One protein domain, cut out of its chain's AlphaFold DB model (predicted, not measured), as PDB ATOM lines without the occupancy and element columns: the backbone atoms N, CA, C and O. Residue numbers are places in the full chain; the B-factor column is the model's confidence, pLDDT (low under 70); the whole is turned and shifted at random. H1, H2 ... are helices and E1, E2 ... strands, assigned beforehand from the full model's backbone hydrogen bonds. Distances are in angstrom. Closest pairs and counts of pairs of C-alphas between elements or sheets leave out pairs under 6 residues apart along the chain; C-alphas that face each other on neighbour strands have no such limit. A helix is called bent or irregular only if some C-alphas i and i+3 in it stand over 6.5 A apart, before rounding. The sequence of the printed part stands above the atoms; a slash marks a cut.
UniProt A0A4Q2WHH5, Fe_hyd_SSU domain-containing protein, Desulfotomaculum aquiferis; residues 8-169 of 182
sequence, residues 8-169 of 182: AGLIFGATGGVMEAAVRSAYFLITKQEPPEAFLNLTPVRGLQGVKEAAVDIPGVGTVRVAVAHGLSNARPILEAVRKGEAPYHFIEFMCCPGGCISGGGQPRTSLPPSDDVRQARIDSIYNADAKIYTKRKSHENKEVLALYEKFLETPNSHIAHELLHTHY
ATOM      1  N   ALA A   8      18.602  20.105  83.305       89.12
ATOM      2  CA  ALA A   8      17.767  20.424  84.463       89.12
ATOM      3  C   ALA A   8      18.602  20.672  85.729       89.12
ATOM      4  O   ALA A   8      18.253  21.547  86.508       89.12
ATOM      5  N   GLY A   9      19.718  19.957  85.917       88.94
ATOM      6  CA  GLY A   9      20.660  20.223  87.011       88.94
ATOM      7  C   GLY A   9      21.600  21.403  86.739       88.94
ATOM      8  O   GLY A   9      22.046  22.060  87.674       88.94
ATOM      9  N   LEU A  10      21.880  21.714  85.469       90.62
ATOM     10  CA  LEU A  10      22.727  22.847  85.082       90.62
ATOM     11  C   LEU A  10      22.033  24.193  85.331       90.62
ATOM     12  O   LEU A  10      22.649  25.123  85.857       90.62
ATOM     13  N   ILE A  11      20.747  24.300  84.976       91.69
ATOM     14  CA  ILE A  11      19.999  25.560  85.082       91.69
ATOM     15  C   ILE A  11      19.835  26.042  86.528       91.69
ATOM     16  O   ILE A  11      19.631  27.235  86.725       91.69
ATOM     17  N   PHE A  12      20.034  25.178  87.534       91.50
ATOM     18  CA  PHE A  12      20.056  25.544  88.962       91.50
ATOM     19  C   PHE A  12      21.043  26.674  89.278       91.50
ATOM     20  O   PHE A  12      20.868  27.392  90.261       91.50
ATOM     21  N   GLY A  13      22.096  26.834  88.465       86.69
ATOM     22  CA  GLY A  13      23.044  27.932  88.618       86.69
ATOM     23  C   GLY A  13      22.389  29.310  88.463       86.69
ATOM     24  O   GLY A  13      22.794  30.262  89.136       86.69
ATOM     25  N   ALA A  14      21.375  29.415  87.601       90.38
ATOM     26  CA  ALA A  14      20.603  30.626  87.374       90.38
ATOM     27  C   ALA A  14      19.395  30.709  88.322       90.38
ATOM     28  O   ALA A  14      18.854  29.709  88.792       90.38
ATOM     29  N   THR A  15      18.933  31.929  88.585       86.31
ATOM     30  CA  THR A  15      17.661  32.148  89.287       86.31
ATOM     31  C   THR A  15      16.476  31.653  88.445       86.31
ATOM     32  O   THR A  15      16.319  32.060  87.296       86.31
ATOM     33  N   GLY A  16      15.627  30.813  89.039       88.00
ATOM     34  CA  GLY A  16      14.468  30.185  88.407       88.00
ATOM     35  C   GLY A  16      14.744  28.811  87.802       88.00
ATOM     36  O   GLY A  16      13.813  28.155  87.344       88.00
ATOM     37  N   GLY A  17      15.994  28.339  87.806       88.56
ATOM     38  CA  GLY A  17      16.332  27.028  87.260       88.56
ATOM     39  C   GLY A  17      15.869  25.849  88.112       88.56
ATOM     40  O   GLY A  17      15.437  24.841  87.552       88.56
ATOM     41  N   VAL A  18      15.904  25.967  89.448       90.56
ATOM     42  CA  VAL A  18      15.372  24.913  90.335       90.56
ATOM     43  C   VAL A  18      13.860  24.836  90.157       90.56
ATOM     44  O   VAL A  18      13.322  23.751  89.953       90.56
ATOM     45  N   MET A  19      13.195  25.993  90.153       94.25
ATOM     46  CA  MET A  19      11.775  26.145  89.851       94.25
ATOM     47  C   MET A  19      11.395  25.469  88.526       94.25
ATOM     48  O   MET A  19      10.521  24.604  88.500       94.25
ATOM     49  N   GLU A  20      12.080  25.816  87.434       93.31
ATOM     50  CA  GLU A  20      11.808  25.290  86.093       93.31
ATOM     51  C   GLU A  20      11.979  23.759  86.034       93.31
ATOM     52  O   GLU A  20      11.108  23.047  85.528       93.31
ATOM     53  N   ALA A  21      13.058  23.228  86.613       92.94
ATOM     54  CA  ALA A  21      13.314  21.790  86.662       92.94
ATOM     55  C   ALA A  21      12.312  21.024  87.544       92.94
ATOM     56  O   ALA A  21      11.911  19.903  87.202       92.94
ATOM     57  N   ALA A  22      11.899  21.612  88.667       92.94
ATOM     58  CA  ALA A  22      10.941  21.016  89.588       92.94
ATOM     59  C   ALA A  22       9.543  20.956  88.966       92.94
ATOM     60  O   ALA A  22       8.935  19.890  88.950       92.94
ATOM     61  N   VAL A  23       9.067  22.052  88.370       94.06
ATOM     62  CA  VAL A  23       7.765  22.115  87.688       94.06
ATOM     63  C   VAL A  23       7.714  21.161  86.485       94.06
ATOM     64  O   VAL A  23       6.740  20.425  86.318       94.06
ATOM     65  N   ARG A  24       8.793  21.094  85.692       93.00
ATOM     66  CA  ARG A  24       8.961  20.117  84.600       93.00
ATOM     67  C   ARG A  24       8.855  18.675  85.092       93.00
ATOM     68  O   ARG A  24       8.199  17.848  84.462       93.00
ATOM     69  N   SER A  25       9.497  18.371  86.218       92.44
ATOM     70  CA  SER A  25       9.472  17.028  86.804       92.44
ATOM     71  C   SER A  25       8.114  16.711  87.429       92.44
ATOM     72  O   SER A  25       7.623  15.597  87.268       92.44
ATOM     73  N   ALA A  26       7.474  17.687  88.077       93.00
ATOM     74  CA  ALA A  26       6.144  17.548  88.657       93.00
ATOM     75  C   ALA A  26       5.100  17.198  87.590       93.00
ATOM     76  O   ALA A  26       4.335  16.257  87.790       93.00
ATOM     77  N   TYR A  27       5.121  17.878  86.435       95.06
ATOM     78  CA  TYR A  27       4.242  17.549  85.309       95.06
ATOM     79  C   TYR A  27       4.355  16.069  84.932       95.06
ATOM     80  O   TYR A  27       3.352  15.358  84.916       95.06
ATOM     81  N   PHE A  28       5.578  15.587  84.686       93.62
ATOM     82  CA  PHE A  28       5.817  14.195  84.302       93.62
ATOM     83  C   PHE A  28       5.388  13.211  85.395       93.62
ATOM     84  O   PHE A  28       4.717  12.218  85.122       93.62
ATOM     85  N   LEU A  29       5.741  13.480  86.654       91.56
ATOM     86  CA  LEU A  29       5.445  12.571  87.760       91.56
ATOM     87  C   LEU A  29       3.942  12.430  88.024       91.56
ATOM     88  O   LEU A  29       3.516  11.329  88.382       91.56
ATOM     89  N   ILE A  30       3.166  13.499  87.827       92.81
ATOM     90  CA  ILE A  30       1.713  13.529  88.039       92.81
ATOM     91  C   ILE A  30       0.975  12.931  86.839       92.81
ATOM     92  O   ILE A  30       0.149  12.037  87.001       92.81
ATOM     93  N   THR A  31       1.284  13.407  85.633       94.25
ATOM     94  CA  THR A  31       0.531  13.054  84.418       94.25
ATOM     95  C   THR A  31       1.006  11.764  83.760       94.25
ATOM     96  O   THR A  31       0.272  11.182  82.965       94.25
ATOM     97  N   LYS A  32       2.240  11.331  84.060       93.25
ATOM     98  CA  LYS A  32       2.978  10.278  83.339       93.25
ATOM     99  C   LYS A  32       3.160  10.574  81.844       93.25
ATOM    100  O   LYS A  32       3.441   9.666  81.068       93.25
ATOM    101  N   GLN A  33       3.012  11.838  81.446       93.38
ATOM    102  CA  GLN A  33       3.192  12.320  80.083       93.38
ATOM    103  C   GLN A  33       4.417  13.226  79.999       93.38
ATOM    104  O   GLN A  33       4.809  13.871  80.975       93.38
ATOM    105  N   GLU A  34       5.004  13.299  78.811       92.81
ATOM    106  CA  GLU A  34       6.109  14.214  78.552       92.81
ATOM    107  C   GLU A  34       5.656  15.673  78.706       92.81
ATOM    108  O   GLU A  34       4.614  16.052  78.158       92.81
ATOM    109  N   PRO A  35       6.406  16.503  79.455       91.38
ATOM    110  CA  PRO A  35       6.061  17.901  79.629       91.38
ATOM    111  C   PRO A  35       6.160  18.652  78.290       91.38
ATOM    112  O   PRO A  35       7.162  18.502  77.584       91.38
ATOM    113  N   PRO A  36       5.162  19.488  77.940       91.88
ATOM    114  CA  PRO A  36       5.211  20.335  76.754       91.88
ATOM    115  C   PRO A  36       6.443  21.246  76.736       91.88
ATOM    116  O   PRO A  36       7.007  21.579  77.778       91.88
ATOM    117  N   GLU A  37       6.808  21.752  75.558       87.81
ATOM    118  CA  GLU A  37       7.975  22.630  75.391       87.81
ATOM    119  C   GLU A  37       7.942  23.879  76.294       87.81
ATOM    120  O   GLU A  37       8.984  24.339  76.759       87.81
ATOM    121  N   ALA A  38       6.753  24.378  76.642       87.44
ATOM    122  CA  ALA A  38       6.588  25.484  77.586       87.44
ATOM    123  C   ALA A  38       7.217  25.212  78.974       87.44
ATOM    124  O   ALA A  38       7.702  26.134  79.624       87.44
ATOM    125  N   PHE A  39       7.287  23.949  79.411       89.31
ATOM    126  CA  PHE A  39       7.949  23.528  80.656       89.31
ATOM    127  C   PHE A  39       9.473  23.370  80.497       89.31
ATOM    128  O   PHE A  39      10.220  23.325  81.481       89.31
ATOM    129  N   LEU A  40       9.957  23.261  79.257       86.56
ATOM    130  CA  LEU A  40      11.385  23.303  78.936       86.56
ATOM    131  C   LEU A  40      11.908  24.741  78.861       86.56
ATOM    132  O   LEU A  40      13.103  24.959  79.019       86.56
ATOM    133  N   ASN A  41      11.025  25.705  78.603       89.56
ATOM    134  CA  ASN A  41      11.366  27.108  78.412       89.56
ATOM    135  C   ASN A  41      10.396  28.013  79.183       89.56
ATOM    136  O   ASN A  41       9.629  28.766  78.580       89.56
ATOM    137  N   LEU A  42      10.445  27.966  80.517       90.12
ATOM    138  CA  LEU A  42       9.604  28.809  81.371       90.12
ATOM    139  C   LEU A  42      10.163  30.241  81.428       90.12
ATOM    140  O   LEU A  42      10.680  30.703  82.442       90.12
ATOM    141  N   THR A  43      10.096  30.954  80.303       91.62
ATOM    142  CA  THR A  43      10.706  32.281  80.131       91.62
ATOM    143  C   THR A  43      10.320  33.318  81.191       91.62
ATOM    144  O   THR A  43      11.221  34.073  81.564       91.62
ATOM    145  N   PRO A  44       9.093  33.350  81.762       93.25
ATOM    146  CA  PRO A  44       8.749  34.363  82.761       93.25
ATOM    147  C   PRO A  44       9.553  34.254  84.063       93.25
ATOM    148  O   PRO A  44       9.682  35.245  84.771       93.25
ATOM    149  N   VAL A  45      10.137  33.086  84.379       92.25
ATOM    150  CA  VAL A  45      10.991  32.923  85.572       92.25
ATOM    151  C   VAL A  45      12.479  33.178  85.309       92.25
ATOM    152  O   VAL A  45      13.289  33.097  86.237       92.25
ATOM    153  N   ARG A  46      12.867  33.528  84.075       92.50
ATOM    154  CA  ARG A  46      14.263  33.783  83.678       92.50
ATOM    155  C   ARG A  46      14.630  35.270  83.793       92.50
ATOM    156  O   ARG A  46      13.770  36.137  83.883       92.50
ATOM    157  N   GLY A  47      15.930  35.568  83.797       91.00
ATOM    158  CA  GLY A  47      16.454  36.940  83.868       91.00
ATOM    159  C   GLY A  47      16.678  37.464  85.291       91.00
ATOM    160  O   GLY A  47      16.621  36.704  86.264       91.00
ATOM    161  N   LEU A  48      16.969  38.766  85.391       92.69
ATOM    162  CA  LEU A  48      17.495  39.441  86.592       92.69
ATOM    163  C   LEU A  48      16.468  40.283  87.370       92.69
ATOM    164  O   LEU A  48      16.837  40.984  88.315       92.69
ATOM    165  N   GLN A  49      15.185  40.240  86.994       93.88
ATOM    166  CA  GLN A  49      14.140  40.893  87.780       93.88
ATOM    167  C   GLN A  49      14.044  40.233  89.165       93.88
ATOM    168  O   GLN A  49      13.931  39.013  89.276       93.88
ATOM    169  N   GLY A  50      14.081  41.053  90.220       93.50
ATOM    170  CA  GLY A  50      14.220  40.585  91.603       93.50
ATOM    171  C   GLY A  50      13.129  39.626  92.089       93.50
ATOM    172  O   GLY A  50      13.420  38.742  92.896       93.50
ATOM    173  N   VAL A  51      11.904  39.794  91.584       96.06
ATOM    174  CA  VAL A  51      10.779  38.864  91.732       96.06
ATOM    175  C   VAL A  51      10.221  38.582  90.345       96.06
ATOM    176  O   VAL A  51      10.013  39.510  89.564       96.06
ATOM    177  N   LYS A  52       9.998  37.306  90.052       95.81
ATOM    178  CA  LYS A  52       9.469  36.803  88.787       95.81
ATOM    179  C   LYS A  52       8.357  35.815  89.069       95.81
ATOM    180  O   LYS A  52       8.434  35.063  90.039       95.81
ATOM    181  N   GLU A  53       7.351  35.794  88.214       96.31
ATOM    182  CA  GLU A  53       6.136  35.013  88.422       96.31
ATOM    183  C   GLU A  53       5.769  34.276  87.140       96.31
ATOM    184  O   GLU A  53       5.985  34.773  86.035       96.31
ATOM    185  N   ALA A  54       5.201  33.086  87.289       95.81
ATOM    186  CA  ALA A  54       4.632  32.346  86.176       95.81
ATOM    187  C   ALA A  54       3.407  31.552  86.626       95.81
ATOM    188  O   ALA A  54       3.208  31.276  87.810       95.81
ATOM    189  N   ALA A  55       2.602  31.150  85.654       95.94
ATOM    190  CA  ALA A  55       1.523  30.200  85.841       95.94
ATOM    191  C   ALA A  55       1.660  29.108  84.782       95.94
ATOM    192  O   ALA A  55       1.935  29.406  83.620       95.94
ATOM    193  N   VAL A  56       1.496  27.855  85.194       94.44
ATOM    194  CA  VAL A  56       1.521  26.697  84.301       94.44
ATOM    195  C   VAL A  56       0.335  25.796  84.597       94.44
ATOM    196  O   VAL A  56      -0.012  25.591  85.758       94.44
ATOM    197  N   ASP A  57      -0.273  25.235  83.563       95.25
ATOM    198  CA  ASP A  57      -1.381  24.301  83.726       95.25
ATOM    199  C   ASP A  57      -0.869  22.863  83.715       95.25
ATOM    200  O   ASP A  57      -0.184  22.436  82.783       95.25
ATOM    201  N   ILE A  58      -1.210  22.105  84.758       95.19
ATOM    202  CA  ILE A  58      -0.895  20.678  84.853       95.19
ATOM    203  C   ILE A  58      -2.213  19.888  84.822       95.19
ATOM    204  O   ILE A  58      -3.059  20.083  85.705       95.19
ATOM    205  N   PRO A  59      -2.416  18.988  83.839       94.44
ATOM    206  CA  PRO A  59      -3.589  18.121  83.783       94.44
ATOM    207  C   PRO A  59      -3.820  17.367  85.100       94.44
ATOM    208  O   PRO A  59      -2.900  16.773  85.656       94.44
ATOM    209  N   GLY A  60      -5.056  17.405  85.602       93.88
ATOM    210  CA  GLY A  60      -5.437  16.791  86.881       93.88
ATOM    211  C   GLY A  60      -5.116  17.621  88.132       93.88
ATOM    212  O   GLY A  60      -5.548  17.244  89.216       93.88
ATOM    213  N   VAL A  61      -4.412  18.751  87.997       95.06
ATOM    214  CA  VAL A  61      -4.077  19.667  89.108       95.06
ATOM    215  C   VAL A  61      -4.716  21.041  88.909       95.06
ATOM    216  O   VAL A  61      -5.253  21.613  89.851       95.06
ATOM    217  N   GLY A  62      -4.680  21.561  87.680       95.38
ATOM    218  CA  GLY A  62      -5.082  22.929  87.354       95.38
ATOM    219  C   GLY A  62      -3.886  23.877  87.252       95.38
ATOM    220  O   GLY A  62      -2.756  23.449  87.001       95.38
ATOM    221  N   THR A  63      -4.145  25.174  87.419       96.50
ATOM    222  CA  THR A  63      -3.136  26.226  87.256       96.50
ATOM    223  C   THR A  63      -2.222  26.328  88.475       96.50
ATOM    224  O   THR A  63      -2.594  26.864  89.521       96.50
ATOM    225  N   VAL A  64      -0.976  25.891  88.314       96.12
ATOM    226  CA  VAL A  64       0.095  26.045  89.298       96.12
ATOM    227  C   VAL A  64       0.780  27.390  89.090       96.12
ATOM    228  O   VAL A  64       1.519  27.619  88.134       96.12
ATOM    229  N   ARG A  65       0.524  28.301  90.023       97.19
ATOM    230  CA  ARG A  65       1.183  29.610  90.126       97.19
ATOM    231  C   ARG A  65       2.491  29.508  90.899       97.19
ATOM    232  O   ARG A  65       2.499  28.965  92.006       97.19
ATOM    233  N   VAL A  66       3.559  30.065  90.345       97.06
ATOM    234  CA  VAL A  66       4.907  30.004  90.910       97.06
ATOM    235  C   VAL A  66       5.549  31.380  91.009       97.06
ATOM    236  O   VAL A  66       5.271  32.256  90.190       97.06
ATOM    237  N   ALA A  67       6.443  31.547  91.983       97.06
ATOM    238  CA  ALA A  67       7.260  32.746  92.134       97.06
ATOM    239  C   ALA A  67       8.738  32.404  92.337       97.06
ATOM    240  O   ALA A  67       9.090  31.425  92.990       97.06
ATOM    241  N   VAL A  68       9.612  33.246  91.803       97.38
ATOM    242  CA  VAL A  68      11.061  33.163  91.966       97.38
ATOM    243  C   VAL A  68      11.553  34.506  92.468       97.38
ATOM    244  O   VAL A  68      11.380  35.520  91.795       97.38
ATOM    245  N   ALA A  69      12.197  34.516  93.629       96.75
ATOM    246  CA  ALA A  69      12.802  35.710  94.195       96.75
ATOM    247  C   ALA A  69      14.291  35.502  94.428       96.75
ATOM    248  O   ALA A  69      14.710  34.520  95.040       96.75
ATOM    249  N   HIS A  70      15.095  36.463  93.984       94.88
ATOM    250  CA  HIS A  70      16.525  36.467  94.254       94.88
ATOM    251  C   HIS A  70      16.965  37.755  94.940       94.88
ATOM    252  O   HIS A  70      16.524  38.850  94.592       94.88
ATOM    253  N   GLY A  71      17.878  37.635  95.900       92.25
ATOM    254  CA  GLY A  71      18.185  38.706  96.843       92.25
ATOM    255  C   GLY A  71      17.202  38.697  98.013       92.25
ATOM    256  O   GLY A  71      15.990  38.801  97.837       92.25
ATOM    257  N   LEU A  72      17.723  38.608  99.237       91.06
ATOM    258  CA  LEU A  72      16.891  38.462 100.440       91.06
ATOM    259  C   LEU A  72      15.966  39.662 100.717       91.06
ATOM    260  O   LEU A  72      14.967  39.508 101.418       91.06
ATOM    261  N   SER A  73      16.246  40.841 100.151       91.62
ATOM    262  CA  SER A  73      15.328  41.988 100.207       91.62
ATOM    263  C   SER A  73      14.003  41.710  99.493       91.62
ATOM    264  O   SER A  73      12.958  42.129  99.981       91.62
ATOM    265  N   ASN A  74      14.037  40.954  98.392       95.06
ATOM    266  CA  ASN A  74      12.860  40.585  97.603       95.06
ATOM    267  C   ASN A  74      12.058  39.446  98.244       95.06
ATOM    268  O   ASN A  74      10.862  39.320  98.003       95.06
ATOM    269  N   ALA A  75      12.687  38.641  99.105       93.81
ATOM    270  CA  ALA A  75      11.997  37.568  99.815       93.81
ATOM    271  C   ALA A  75      10.988  38.105 100.843       93.81
ATOM    272  O   ALA A  75       9.902  37.555 101.004       93.81
ATOM    273  N   ARG A  76      11.326  39.209 101.523       91.00
ATOM    274  CA  ARG A  76      10.499  39.798 102.586       91.00
ATOM    275  C   ARG A  76       9.064  40.136 102.145       91.00
ATOM    276  O   ARG A  76       8.156  39.645 102.809       91.00
ATOM    277  N   PRO A  77       8.811  40.911 101.071       93.31
ATOM    278  CA  PRO A  77       7.441  41.227 100.658       93.31
ATOM    279  C   PRO A  77       6.623  39.981 100.289       93.31
ATOM    280  O   PRO A  77       5.443  39.920 100.621       93.31
ATOM    281  N   ILE A  78       7.245  38.961  99.685       96.06
ATOM    282  CA  ILE A  78       6.568  37.693  99.369       96.06
ATOM    283  C   ILE A  78       6.168  36.963 100.652       96.06
ATOM    284  O   ILE A  78       5.026  36.535 100.782       96.06
ATOM    285  N   LEU A  79       7.079  36.851 101.621       95.00
ATOM    286  CA  LEU A  79       6.793  36.201 102.901       95.00
ATOM    287  C   LEU A  79       5.693  36.929 103.688       95.00
ATOM    288  O   LEU A  79       4.871  36.275 104.325       95.00
ATOM    289  N   GLU A  80       5.641  38.263 103.626       94.44
ATOM    290  CA  GLU A  80       4.542  39.027 104.228       94.44
ATOM    291  C   GLU A  80       3.202  38.762 103.527       94.44
ATOM    292  O   GLU A  80       2.203  38.537 104.207       94.44
ATOM    293  N   ALA A  81       3.170  38.720 102.190       96.12
ATOM    294  CA  ALA A  81       1.960  38.368 101.444       96.12
ATOM    295  C   ALA A  81       1.489  36.936 101.762       96.12
ATOM    296  O   ALA A  81       0.294  36.705 101.945       96.12
ATOM    297  N   VAL A  82       2.418  35.982 101.904       97.00
ATOM    298  CA  VAL A  82       2.109  34.605 102.333       97.00
ATOM    299  C   VAL A  82       1.502  34.606 103.735       97.00
ATOM    300  O   VAL A  82       0.463  33.989 103.947       97.00
ATOM    301  N   ARG A  83       2.093  35.340 104.689       95.31
ATOM    302  CA  ARG A  83       1.582  35.417 106.068       95.31
ATOM    303  C   ARG A  83       0.170  36.002 106.141       95.31
ATOM    304  O   ARG A  83      -0.610  35.581 106.989       95.31
ATOM    305  N   LYS A  84      -0.155  36.958 105.269       97.19
ATOM    306  CA  LYS A  84      -1.492  37.568 105.182       97.19
ATOM    307  C   LYS A  84      -2.517  36.712 104.431       97.19
ATOM    308  O   LYS A  84      -3.691  37.061 104.428       97.19
ATOM    309  N   GLY A  85      -2.096  35.617 103.794       96.69
ATOM    310  CA  GLY A  85      -2.961  34.826 102.914       96.69
ATOM    311  C   GLY A  85      -3.272  35.513 101.578       96.69
ATOM    312  O   GLY A  85      -4.238  35.154 100.917       96.69
ATOM    313  N   GLU A  86      -2.467  36.501 101.183       96.75
ATOM    314  CA  GLU A  86      -2.641  37.294  99.956       96.75
ATOM    315  C   GLU A  86      -1.780  36.766  98.793       96.75
ATOM    316  O   GLU A  86      -2.014  37.117  97.638       96.75
ATOM    317  N   ALA A  87      -0.770  35.934  99.076       96.19
ATOM    318  CA  ALA A  87       0.119  35.393  98.051       96.19
ATOM    319  C   ALA A  87      -0.589  34.321  97.198       96.19
ATOM    320  O   ALA A  87      -0.997  33.292  97.735       96.19
ATOM    321  N   PRO A  88      -0.666  34.485  95.865       95.88
ATOM    322  CA  PRO A  88      -1.377  33.551  94.995       95.88
ATOM    323  C   PRO A  88      -0.519  32.344  94.566       95.88
ATOM    324  O   PRO A  88      -0.849  31.694  93.577       95.88
ATOM    325  N   TYR A  89       0.613  32.072  95.224       97.38
ATOM    326  CA  TYR A  89       1.609  31.094  94.768       97.38
ATOM    327  C   TYR A  89       1.448  29.735  95.449       97.38
ATOM    328  O   TYR A  89       1.230  29.656  96.652       97.38
ATOM    329  N   HIS A  90       1.659  28.667  94.683       96.44
ATOM    330  CA  HIS A  90       1.698  27.289  95.183       96.44
ATOM    331  C   HIS A  90       3.131  26.821  95.452       96.44
ATOM    332  O   HIS A  90       3.358  25.960  96.297       96.44
ATOM    333  N   PHE A  91       4.105  27.382  94.732       96.25
ATOM    334  CA  PHE A  91       5.514  27.044  94.878       96.25
ATOM    335  C   PHE A  91       6.381  28.292  94.695       96.25
ATOM    336  O   PHE A  91       6.164  29.081  93.773       96.25
ATOM    337  N   ILE A  92       7.346  28.488  95.594       97.06
ATOM    338  CA  ILE A  92       8.200  29.677  95.629       97.06
ATOM    339  C   ILE A  92       9.666  29.247  95.737       97.06
ATOM    340  O   ILE A  92      10.025  28.480  96.628       97.06
ATOM    341  N   GLU A  93      10.515  29.770  94.854       96.75
ATOM    342  CA  GLU A  93      11.972  29.640  94.928       96.75
ATOM    343  C   GLU A  93      12.575  30.920  95.521       96.75
ATOM    344  O   GLU A  93      12.353  32.016  95.002       96.75
ATOM    345  N   PHE A  94      13.383  30.784  96.576       96.19
ATOM    346  CA  PHE A  94      14.172  31.881  97.137       96.19
ATOM    347  C   PHE A  94      15.665  31.636  96.926       96.19
ATOM    348  O   PHE A  94      16.212  30.626  97.364       96.19
ATOM    349  N   MET A  95      16.342  32.604  96.314       95.00
ATOM    350  CA  MET A  95      17.785  32.607  96.088       95.00
ATOM    351  C   MET A  95      18.429  33.776  96.838       95.00
ATOM    352  O   MET A  95      18.003  34.923  96.719       95.00
ATOM    353  N   CYS A  96      19.497  33.528  97.595       93.88
ATOM    354  CA  CYS A  96      20.129  34.590  98.388       93.88
ATOM    355  C   CYS A  96      20.844  35.642  97.525       93.88
ATOM    356  O   CYS A  96      20.786  36.833  97.829       93.88
ATOM    357  N   CYS A  97      21.536  35.210  96.465       92.06
ATOM    358  CA  CYS A  97      22.401  36.072  95.657       92.06
ATOM    359  C   CYS A  97      21.637  36.700  94.475       92.06
ATOM    360  O   CYS A  97      20.842  36.006  93.837       92.06
ATOM    361  N   PRO A  98      21.878  37.983  94.133       90.31
ATOM    362  CA  PRO A  98      21.260  38.618  92.966       90.31
ATOM    363  C   PRO A  98      21.613  37.892  91.660       90.31
ATOM    364  O   PRO A  98      22.784  37.844  91.290       90.31
ATOM    365  N   GLY A  99      20.631  37.332  90.953       88.88
ATOM    366  CA  GLY A  99      20.861  36.535  89.741       88.88
ATOM    367  C   GLY A  99      21.136  35.040  89.979       88.88
ATOM    368  O   GLY A  99      21.387  34.318  89.018       88.88
ATOM    369  N   GLY A 100      21.046  34.548  91.221       91.75
ATOM    370  CA  GLY A 100      21.222  33.128  91.556       91.75
ATOM    371  C   GLY A 100      22.664  32.740  91.901       91.75
ATOM    372  O   GLY A 100      23.501  33.583  92.219       91.75
ATOM    373  N   CYS A 101      22.969  31.444  91.867       93.50
ATOM    374  CA  CYS A 101      24.264  30.898  92.293       93.50
ATOM    375  C   CYS A 101      25.448  31.376  91.432       93.50
ATOM    376  O   CYS A 101      26.562  31.503  91.940       93.50
ATOM    377  N   ILE A 102      25.219  31.724  90.157       91.44
ATOM    378  CA  ILE A 102      26.241  32.287  89.250       91.44
ATOM    379  C   ILE A 102      26.921  33.563  89.764       91.44
ATOM    380  O   ILE A 102      27.996  33.919  89.268       91.44
ATOM    381  N   SER A 103      26.314  34.260  90.726       90.19
ATOM    382  CA  SER A 103      26.820  35.498  91.330       90.19
ATOM    383  C   SER A 103      27.174  35.342  92.813       90.19
ATOM    384  O   SER A 103      27.339  36.342  93.514       90.19
ATOM    385  N   GLY A 104      27.300  34.101  93.298       90.62
ATOM    386  CA  GLY A 104      27.707  33.816  94.669       90.62
ATOM    387  C   GLY A 104      29.027  34.494  95.046       90.62
ATOM    388  O   GLY A 104      29.898  34.710  94.204       90.62
ATOM    389  N   GLY A 105      29.202  34.811  96.331       90.00
ATOM    390  CA  GLY A 105      30.351  35.586  96.821       90.00
ATOM    391  C   GLY A 105      31.734  34.963  96.563       90.00
ATOM    392  O   GLY A 105      32.729  35.680  96.635       90.00
ATOM    393  N   GLY A 106      31.792  33.664  96.245       90.50
ATOM    394  CA  GLY A 106      33.014  32.944  95.864       90.50
ATOM    395  C   GLY A 106      33.344  32.963  94.366       90.50
ATOM    396  O   GLY A 106      34.375  32.430  93.971       90.50
ATOM    397  N   GLN A 107      32.496  33.558  93.521       90.69
ATOM    398  CA  GLN A 107      32.711  33.591  92.074       90.69
ATOM    399  C   GLN A 107      33.798  34.606  91.675       90.69
ATOM    400  O   GLN A 107      33.993  35.605  92.377       90.69
ATOM    401  N   PRO A 108      34.466  34.423  90.514       87.94
ATOM    402  CA  PRO A 108      35.464  35.369  90.027       87.94
ATOM    403  C   PRO A 108      34.907  36.788  89.939       87.94
ATOM    404  O   PRO A 108      33.831  37.019  89.367       87.94
ATOM    405  N   ARG A 109      35.669  37.735  90.488       81.31
ATOM    406  CA  ARG A 109      35.361  39.163  90.430       81.31
ATOM    407  C   ARG A 109      35.919  39.723  89.132       81.31
ATOM    408  O   ARG A 109      37.125  39.865  88.984       81.31
ATOM    409  N   THR A 110      35.034  40.000  88.186       69.94
ATOM    410  CA  THR A 110      35.393  40.536  86.865       69.94
ATOM    411  C   THR A 110      35.186  42.049  86.765       69.94
ATOM    412  O   THR A 110      35.690  42.667  85.837       69.94
ATOM    413  N   SER A 111      34.456  42.655  87.708       63.56
ATOM    414  CA  SER A 111      34.201  44.099  87.800       63.56
ATOM    415  C   SER A 111      33.939  44.519  89.254       63.56
ATOM    416  O   SER A 111      33.384  43.747  90.042       63.56
ATOM    417  N   LEU A 112      34.361  45.735  89.621       62.56
ATOM    418  CA  LEU A 112      34.020  46.401  90.882       62.56
ATOM    419  C   LEU A 112      33.425  47.784  90.554       62.56
ATOM    420  O   LEU A 112      34.167  48.628  90.053       62.56
ATOM    421  N   PRO A 113      32.125  48.032  90.826       65.94
ATOM    422  CA  PRO A 113      31.136  47.116  91.411       65.94
ATOM    423  C   PRO A 113      30.706  45.990  90.441       65.94
ATOM    424  O   PRO A 113      30.955  46.093  89.241       65.94
ATOM    425  N   PRO A 114      30.068  44.905  90.931       68.94
ATOM    426  CA  PRO A 114      29.669  43.790  90.073       68.94
ATOM    427  C   PRO A 114      28.561  44.197  89.082       68.94
ATOM    428  O   PRO A 114      27.458  44.547  89.511       68.94
ATOM    429  N   SER A 115      28.844  44.108  87.778       81.94
ATOM    430  CA  SER A 115      27.902  44.465  86.702       81.94
ATOM    431  C   SER A 115      26.858  43.375  86.422       81.94
ATOM    432  O   SER A 115      27.161  42.176  86.453       81.94
ATOM    433  N   ASP A 116      25.636  43.803  86.098       89.38
ATOM    434  CA  ASP A 116      24.575  42.928  85.595       89.38
ATOM    435  C   ASP A 116      24.913  42.316  84.233       89.38
ATOM    436  O   ASP A 116      24.503  41.187  83.983       89.38
ATOM    437  N   ASP A 117      25.765  42.945  83.419       89.56
ATOM    438  CA  ASP A 117      26.202  42.387  82.129       89.56
ATOM    439  C   ASP A 117      26.927  41.049  82.311       89.56
ATOM    440  O   ASP A 117      26.707  40.084  81.580       89.56
ATOM    441  N   VAL A 118      27.771  40.954  83.345       89.56
ATOM    442  CA  VAL A 118      28.495  39.718  83.676       89.56
ATOM    443  C   VAL A 118      27.524  38.653  84.178       89.56
ATOM    444  O   VAL A 118      27.676  37.473  83.853       89.56
ATOM    445  N   ARG A 119      26.536  39.047  84.993       90.94
ATOM    446  CA  ARG A 119      25.514  38.121  85.496       90.94
ATOM    447  C   ARG A 119      24.683  37.579  84.341       90.94
ATOM    448  O   ARG A 119      24.508  36.366  84.252       90.94
ATOM    449  N   GLN A 120      24.248  38.458  83.445       92.69
ATOM    450  CA  GLN A 120      23.464  38.102  82.275       92.69
ATOM    451  C   GLN A 120      24.257  37.173  81.354       92.69
ATOM    452  O   GLN A 120      23.771  36.094  81.045       92.69
ATOM    453  N   ALA A 121      25.521  37.480  81.052       92.62
ATOM    454  CA  ALA A 121      26.368  36.610  80.232       92.62
ATOM    455  C   ALA A 121      26.544  35.196  80.825       92.62
ATOM    456  O   ALA A 121      26.536  34.201  80.097       92.62
ATOM    457  N   ARG A 122      26.676  35.076  82.155       93.00
ATOM    458  CA  ARG A 122      26.737  33.770  82.842       93.00
ATOM    459  C   ARG A 122      25.406  33.015  82.753       93.00
ATOM    460  O   ARG A 122      25.413  31.810  82.513       93.00
ATOM    461  N   ILE A 123      24.285  33.711  82.938       93.88
ATOM    462  CA  ILE A 123      22.933  33.148  82.804       93.88
ATOM    463  C   ILE A 123      22.691  32.670  81.366       93.88
ATOM    464  O   ILE A 123      22.261  31.536  81.158       93.88
ATOM    465  N   ASP A 124      23.029  33.494  80.377       93.88
ATOM    466  CA  ASP A 124      22.871  33.185  78.958       93.88
ATOM    467  C   ASP A 124      23.705  31.971  78.559       93.88
ATOM    468  O   ASP A 124      23.230  31.112  77.820       93.88
ATOM    469  N   SER A 125      24.926  31.843  79.088       93.69
ATOM    470  CA  SER A 125      25.773  30.669  78.861       93.69
ATOM    471  C   SER A 125      25.113  29.379  79.364       93.69
ATOM    472  O   SER A 125      25.083  28.386  78.632       93.69
ATOM    473  N   ILE A 126      24.518  29.407  80.562       93.75
ATOM    474  CA  ILE A 126      23.790  28.271  81.146       93.75
ATOM    475  C   ILE A 126      22.577  27.892  80.289       93.75
ATOM    476  O   ILE A 126      22.416  26.721  79.944       93.75
ATOM    477  N   TYR A 127      21.744  28.863  79.903       93.25
ATOM    478  CA  TYR A 127      20.549  28.578  79.101       93.25
ATOM    479  C   TYR A 127      20.873  28.208  77.650       93.25
ATOM    480  O   TYR A 127      20.173  27.396  77.049       93.25
ATOM    481  N   ASN A 128      21.959  28.735  77.083       93.75
ATOM    482  CA  ASN A 128      22.455  28.307  75.777       93.75
ATOM    483  C   ASN A 128      22.948  26.854  75.826       93.75
ATOM    484  O   ASN A 128      22.664  26.082  74.911       93.75
ATOM    485  N   ALA A 129      23.642  26.462  76.898       92.06
ATOM    486  CA  ALA A 129      24.053  25.078  77.098       92.06
ATOM    487  C   ALA A 129      22.845  24.145  77.266       92.06
ATOM    488  O   ALA A 129      22.780  23.114  76.600       92.06
ATOM    489  N   ASP A 130      21.861  24.534  78.080       91.38
ATOM    490  CA  ASP A 130      20.599  23.804  78.239       91.38
ATOM    491  C   ASP A 130      19.862  23.596  76.909       91.38
ATOM    492  O   ASP A 130      19.414  22.488  76.629       91.38
ATOM    493  N   ALA A 131      19.771  24.630  76.072       89.62
ATOM    494  CA  ALA A 131      19.019  24.561  74.823       89.62
ATOM    495  C   ALA A 131      19.769  23.881  73.664       89.62
ATOM    496  O   ALA A 131      19.122  23.295  72.798       89.62
ATOM    497  N   LYS A 132      21.104  23.998  73.597       89.88
ATOM    498  CA  LYS A 132      21.878  23.625  72.393       89.88
ATOM    499  C   LYS A 132      22.957  22.573  72.609       89.88
ATOM    500  O   LYS A 132      23.387  21.962  71.636       89.88
ATOM    501  N   ILE A 133      23.442  22.399  73.837       88.12
ATOM    502  CA  ILE A 133      24.577  21.511  74.128       88.12
ATOM    503  C   ILE A 133      24.087  20.200  74.743       88.12
ATOM    504  O   ILE A 133      24.548  19.126  74.363       88.12
ATOM    505  N   TYR A 134      23.146  20.270  75.684       88.81
ATOM    506  CA  TYR A 134      22.640  19.088  76.372       88.81
ATOM    507  C   TYR A 134      21.510  18.425  75.588       88.81
ATOM    508  O   TYR A 134      20.494  19.039  75.279       88.81
ATOM    509  N   THR A 135      21.663  17.129  75.335       88.69
ATOM    510  CA  THR A 135      20.614  16.302  74.722       88.69
ATOM    511  C   THR A 135      19.528  15.919  75.724       88.69
ATOM    512  O   THR A 135      18.357  15.849  75.367       88.69
ATOM    513  N   LYS A 136      19.903  15.701  76.991       91.56
ATOM    514  CA  LYS A 136      18.982  15.366  78.081       91.56
ATOM    515  C   LYS A 136      18.671  16.595  78.913       91.56
ATOM    516  O   LYS A 136      19.545  17.113  79.618       91.56
ATOM    517  N   ARG A 137      17.414  17.024  78.865       91.81
ATOM    518  CA  ARG A 137      16.953  18.229  79.565       91.81
ATOM    519  C   ARG A 137      16.078  17.932  80.770       91.81
ATOM    520  O   ARG A 137      15.769  18.844  81.529       91.81
ATOM    521  N   LYS A 138      15.677  16.684  80.990       91.94
ATOM    522  CA  LYS A 138      14.793  16.306  82.097       91.94
ATOM    523  C   LYS A 138      15.562  15.488  83.131       91.94
ATOM    524  O   LYS A 138      16.253  14.540  82.776       91.94
ATOM    525  N   SER A 139      15.415  15.814  84.418       91.12
ATOM    526  CA  SER A 139      16.142  15.128  85.501       91.12
ATOM    527  C   SER A 139      15.915  13.613  85.500       91.12
ATOM    528  O   SER A 139      16.848  12.851  85.737       91.12
ATOM    529  N   HIS A 140      14.697  13.177  85.170       89.56
ATOM    530  CA  HIS A 140      14.310  11.765  85.123       89.56
ATOM    531  C   HIS A 140      14.870  10.989  83.914       89.56
ATOM    532  O   HIS A 140      14.649   9.789  83.821       89.56
ATOM    533  N   GLU A 141      15.609  11.627  82.997       92.25
ATOM    534  CA  GLU A 141      16.307  10.950  81.886       92.25
ATOM    535  C   GLU A 141      17.742  10.525  82.240       92.25
ATOM    536  O   GLU A 141      18.428   9.871  81.436       92.25
ATOM    537  N   ASN A 142      18.230  10.928  83.417       93.62
ATOM    538  CA  ASN A 142      19.567  10.589  83.880       93.62
ATOM    539  C   ASN A 142      19.631   9.106  84.264       93.62
ATOM    540  O   ASN A 142      19.007   8.678  85.237       93.62
ATOM    541  N   LYS A 143      20.413   8.321  83.517       93.69
ATOM    542  CA  LYS A 143      20.484   6.866  83.718       93.69
ATOM    543  C   LYS A 143      21.194   6.493  85.014       93.69
ATOM    544  O   LYS A 143      20.823   5.502  85.633       93.69
ATOM    545  N   GLU A 144      22.180   7.281  85.439       94.56
ATOM    546  CA  GLU A 144      22.881   7.051  86.703       94.56
ATOM    547  C   GLU A 144      21.953   7.303  87.899       94.56
ATOM    548  O   GLU A 144      21.940   6.508  88.837       94.56
ATOM    549  N   VAL A 145      21.110   8.344  87.840       93.81
ATOM    550  CA  VAL A 145      20.100   8.613  88.880       93.81
ATOM    551  C   VAL A 145      19.034   7.519  88.903       93.81
ATOM    552  O   VAL A 145      18.702   7.023  89.976       93.81
ATOM    553  N   LEU A 146      18.522   7.097  87.743       93.50
ATOM    554  CA  LEU A 146      17.553   5.998  87.673       93.50
ATOM    555  C   LEU A 146      18.129   4.698  88.253       93.50
ATOM    556  O   LEU A 146      17.475   4.055  89.068       93.50
ATOM    557  N   ALA A 147      19.370   4.353  87.898       95.06
ATOM    558  CA  ALA A 147      20.045   3.173  88.427       95.06
ATOM    559  C   ALA A 147      20.292   3.264  89.943       95.06
ATOM    560  O   ALA A 147      20.251   2.242  90.626       95.06
ATOM    561  N   LEU A 148      20.546   4.464  90.478       95.44
ATOM    562  CA  LEU A 148      20.677   4.688  91.919       95.44
ATOM    563  C   LEU A 148      19.358   4.409  92.655       95.44
ATOM    564  O   LEU A 148      19.373   3.774  93.708       95.44
ATOM    565  N   TYR A 149      18.225   4.843  92.096       95.44
ATOM    566  CA  TYR A 149      16.916   4.502  92.654       95.44
ATOM    567  C   TYR A 149      16.630   3.005  92.541       95.44
ATOM    568  O   TYR A 149      16.386   2.364  93.554       95.44
ATOM    569  N   GLU A 150      16.780   2.414  91.358       95.56
ATOM    570  CA  GLU A 150      16.496   0.991  91.135       95.56
ATOM    571  C   GLU A 150      17.310   0.057  92.047       95.56
ATOM    572  O   GLU A 150      16.785  -0.931  92.555       95.56
ATOM    573  N   LYS A 151      18.595   0.358  92.264       96.56
ATOM    574  CA  LYS A 151      19.523  -0.553  92.953       96.56
ATOM    575  C   LYS A 151      19.683  -0.281  94.443       96.56
ATOM    576  O   LYS A 151      20.265  -1.119  95.130       96.56
ATOM    577  N   PHE A 152      19.273   0.891  94.924       97.06
ATOM    578  CA  PHE A 152      19.582   1.313  96.290       97.06
ATOM    579  C   PHE A 152      18.476   2.135  96.948       97.06
ATOM    580  O   PHE A 152      18.021   1.761  98.021       97.06
ATOM    581  N   LEU A 153      18.031   3.237  96.336       96.88
ATOM    582  CA  LEU A 153      17.066   4.139  96.987       96.88
ATOM    583  C   LEU A 153      15.598   3.699  96.845       96.88
ATOM    584  O   LEU A 153      14.714   4.351  97.396       96.88
ATOM    585  N   GLU A 154      15.332   2.624  96.107       95.81
ATOM    586  CA  GLU A 154      14.008   2.104  95.761       95.81
ATOM    587  C   GLU A 154      13.193   3.103  94.922       95.81
ATOM    588  O   GLU A 154      13.274   3.131  93.695       95.81
ATOM    589  N   THR A 155      12.404   3.955  95.576       94.31
ATOM    590  CA  THR A 155      11.501   4.913  94.933       94.31
ATOM    591  C   THR A 155      11.618   6.293  95.585       94.31
ATOM    592  O   THR A 155      12.032   6.397  96.742       94.31
ATOM    593  N   PRO A 156      11.270   7.383  94.876       93.12
ATOM    594  CA  PRO A 156      11.192   8.703  95.494       93.12
ATOM    595  C   PRO A 156      10.266   8.685  96.718       93.12
ATOM    596  O   PRO A 156       9.138   8.204  96.627       93.12
ATOM    597  N   ASN A 157      10.732   9.243  97.836       94.56
ATOM    598  CA  ASN A 157      10.070   9.210  99.150       94.56
ATOM    599  C   ASN A 157       9.983   7.825  99.832       94.56
ATOM    600  O   ASN A 157       9.203   7.671 100.771       94.56
ATOM    601  N   SER A 158      10.770   6.824  99.416       97.06
ATOM    602  CA  SER A 158      10.980   5.605 100.217       97.06
ATOM    603  C   SER A 158      11.606   5.933 101.581       97.06
ATOM    604  O   SER A 158      12.136   7.029 101.789       97.06
ATOM    605  N   HIS A 159      11.599   4.974 102.512       97.88
ATOM    606  CA  HIS A 159      12.235   5.157 103.823       97.88
ATOM    607  C   HIS A 159      13.720   5.531 103.686       97.88
ATOM    608  O   HIS A 159      14.164   6.517 104.269       97.88
ATOM    609  N   ILE A 160      14.474   4.791 102.866       97.94
ATOM    610  CA  ILE A 160      15.903   5.044 102.643       97.94
ATOM    611  C   ILE A 160      16.156   6.367 101.904       97.94
ATOM    612  O   ILE A 160      17.098   7.087 102.235       97.94
ATOM    613  N   ALA A 161      15.300   6.745 100.947       97.50
ATOM    614  CA  ALA A 161      15.403   8.042 100.281       97.50
ATOM    615  C   ALA A 161      15.134   9.191 101.262       97.50
ATOM    616  O   ALA A 161      15.828  10.205 101.219       97.50
ATOM    617  N   HIS A 162      14.171   9.030 102.171       97.69
ATOM    618  CA  HIS A 162      13.889  10.022 103.202       97.69
ATOM    619  C   HIS A 162      15.042  10.136 104.210       97.69
ATOM    620  O   HIS A 162      15.433  11.239 104.579       97.69
ATOM    621  N   GLU A 163      15.627   9.017 104.631       97.88
ATOM    622  CA  GLU A 163      16.768   9.011 105.551       97.88
ATOM    623  C   GLU A 163      18.004   9.709 104.957       97.88
ATOM    624  O   GLU A 163      18.682  10.459 105.656       97.88
ATOM    625  N   LEU A 164      18.289   9.490 103.668       97.75
ATOM    626  CA  LEU A 164      19.524   9.967 103.036       97.75
ATOM    627  C   LEU A 164      19.395  11.309 102.307       97.75
ATOM    628  O   LEU A 164      20.375  12.049 102.225       97.75
ATOM    629  N   LEU A 165      18.232  11.606 101.722       97.00
ATOM    630  CA  LEU A 165      18.044  12.751 100.820       97.00
ATOM    631  C   LEU A 165      17.109  13.828 101.382       97.00
ATOM    632  O   LEU A 165      16.984  14.889 100.769       97.00
ATOM    633  N   HIS A 166      16.449  13.580 102.517       97.62
ATOM    634  CA  HIS A 166      15.602  14.567 103.182       97.62
ATOM    635  C   HIS A 166      16.261  15.062 104.470       97.62
ATOM    636  O   HIS A 166      17.171  14.456 105.029       97.62
ATOM    637  N   THR A 167      15.814  16.222 104.937       97.88
ATOM    638  CA  THR A 167      16.314  16.834 106.166       97.88
ATOM    639  C   THR A 167      15.188  17.573 106.880       97.88
ATOM    640  O   THR A 167      14.092  17.728 106.339       97.88
ATOM    641  N   HIS A 168      15.454  18.021 108.101       97.06
ATOM    642  CA  HIS A 168      14.538  18.830 108.892       97.06
ATOM    643  C   HIS A 168      15.195  20.162 109.258       97.06
ATOM    644  O   HIS A 168      16.417  20.273 109.363       97.06
ATOM    645  N   TYR A 169      14.365  21.179 109.469       96.06
ATOM    646  CA  TYR A 169      14.800  22.493 109.929       96.06
ATOM    647  C   TYR A 169      14.318  22.715 111.363       96.06
ATOM    648  O   TYR A 169      13.193  22.362 111.707       96.06
TER     649      TYR A 169
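AT A GLANCE: This is residues 8 to 169 of the 182 residues of the protein "Fe_hyd_SSU domain-containing protein" of Desulfotomaculum aquiferis (UniProt A0A4Q2WHH5). A small three-stranded sheet, E1 E2 E3, is sandwiched between two helices, H2 over one face and H4 over the other. H1 folds back from H2 and packs between it and the longest helix, H5, while H6 and H7 form a separate pair at a distance from the sheet. The printed part has 162 residues, with seven named helices and three named strands in the order H1 H2 H3 E1 E2 H4 E3 H5 H6 H7; the sheet, in the order E1 E2 E3, is mixed, and the class is mixed, helices and strands. The whole is compact, with a radius of gyration of the C-alphas of 17.1 A and spans of 49 by 41 by 34 A.

IN THESE COORDINATES: In the sheet, E1 is residues 51 to 58, 22.7 A long, E2 is residues 62 to 70, 26.4 A, and E3 is residues 91 to 95, 13.5 A. H2 is residues 17 to 31, 21.3 A, and H4 is residues 72 to 83, 16.6 A. H1, residues 8 to 13, begins at C-alpha 8, (17.767, 20.424, 84.463). H3 is residues 37 to 40. H5, residues 116 to 132, is 23.5 A long. H6, residues 143 to 153, is 14.0 A long and only just irregular, with C-alphas 150 and 153 6.7 A apart. H7, residues 159 to 165, ends at C-alpha 165, (18.044, 12.751, 100.820).

HOW THE PARTS SIT: E1 and E2 are a hairpin, antiparallel, with N 54 and O 66 at 3.0 A. E2 and E3 are parallel, with N 69 and O 93 at 2.9 A. E2, H4 and E3 make a strand-helix-strand unit, two parallel neighbour strands with a helix between, and its crossover is right-handed. H2 and H4 are on opposite faces of the sheet, at heights of 8.9 A and 9.5 A, which gives three layers, helices on both faces of a sheet. Both run along the strands, over E2, at 13 and 4 degrees on the local plane. H1 and H2 are a helical hairpin, at a shallow tilt of 24 degrees, opposite ways; the closest C-alphas, of Ile 11 and Gly 17, are 4.5 A apart, and H2 touches H1 with residues 17 to 21 alone. H5 touches H1 with residues 123 to 130 alone, closest at the C-alphas of Ile 11 and Ile 126, 6.1 A. H3 touches H2, closest at Arg 24 and Phe 39, C-alphas 5.3 A apart. H6 and H7 are close but not clearly touching, with the C-alphas of Leu 153 and Ala 161 5.4 A apart, and are apart from H5. Every O i to N i+4 pair is within hydrogen-bond range in H2, H5, H6 and H7; H4 has 5 of 8, H1 0 of 2 with 1 of 3 O i to N i+3 pairs, and H3 is too short for such a pair.

THE WHOLE: The C-alphas farthest apart, those of Gly 60 and Leu 112, are 49.5 A apart. The printed part has no cut. The link from E3 to H5, residues 96 to 115, is long. The mean pLDDT of the printed part is 92.4, with residues 110 to 114 under 70.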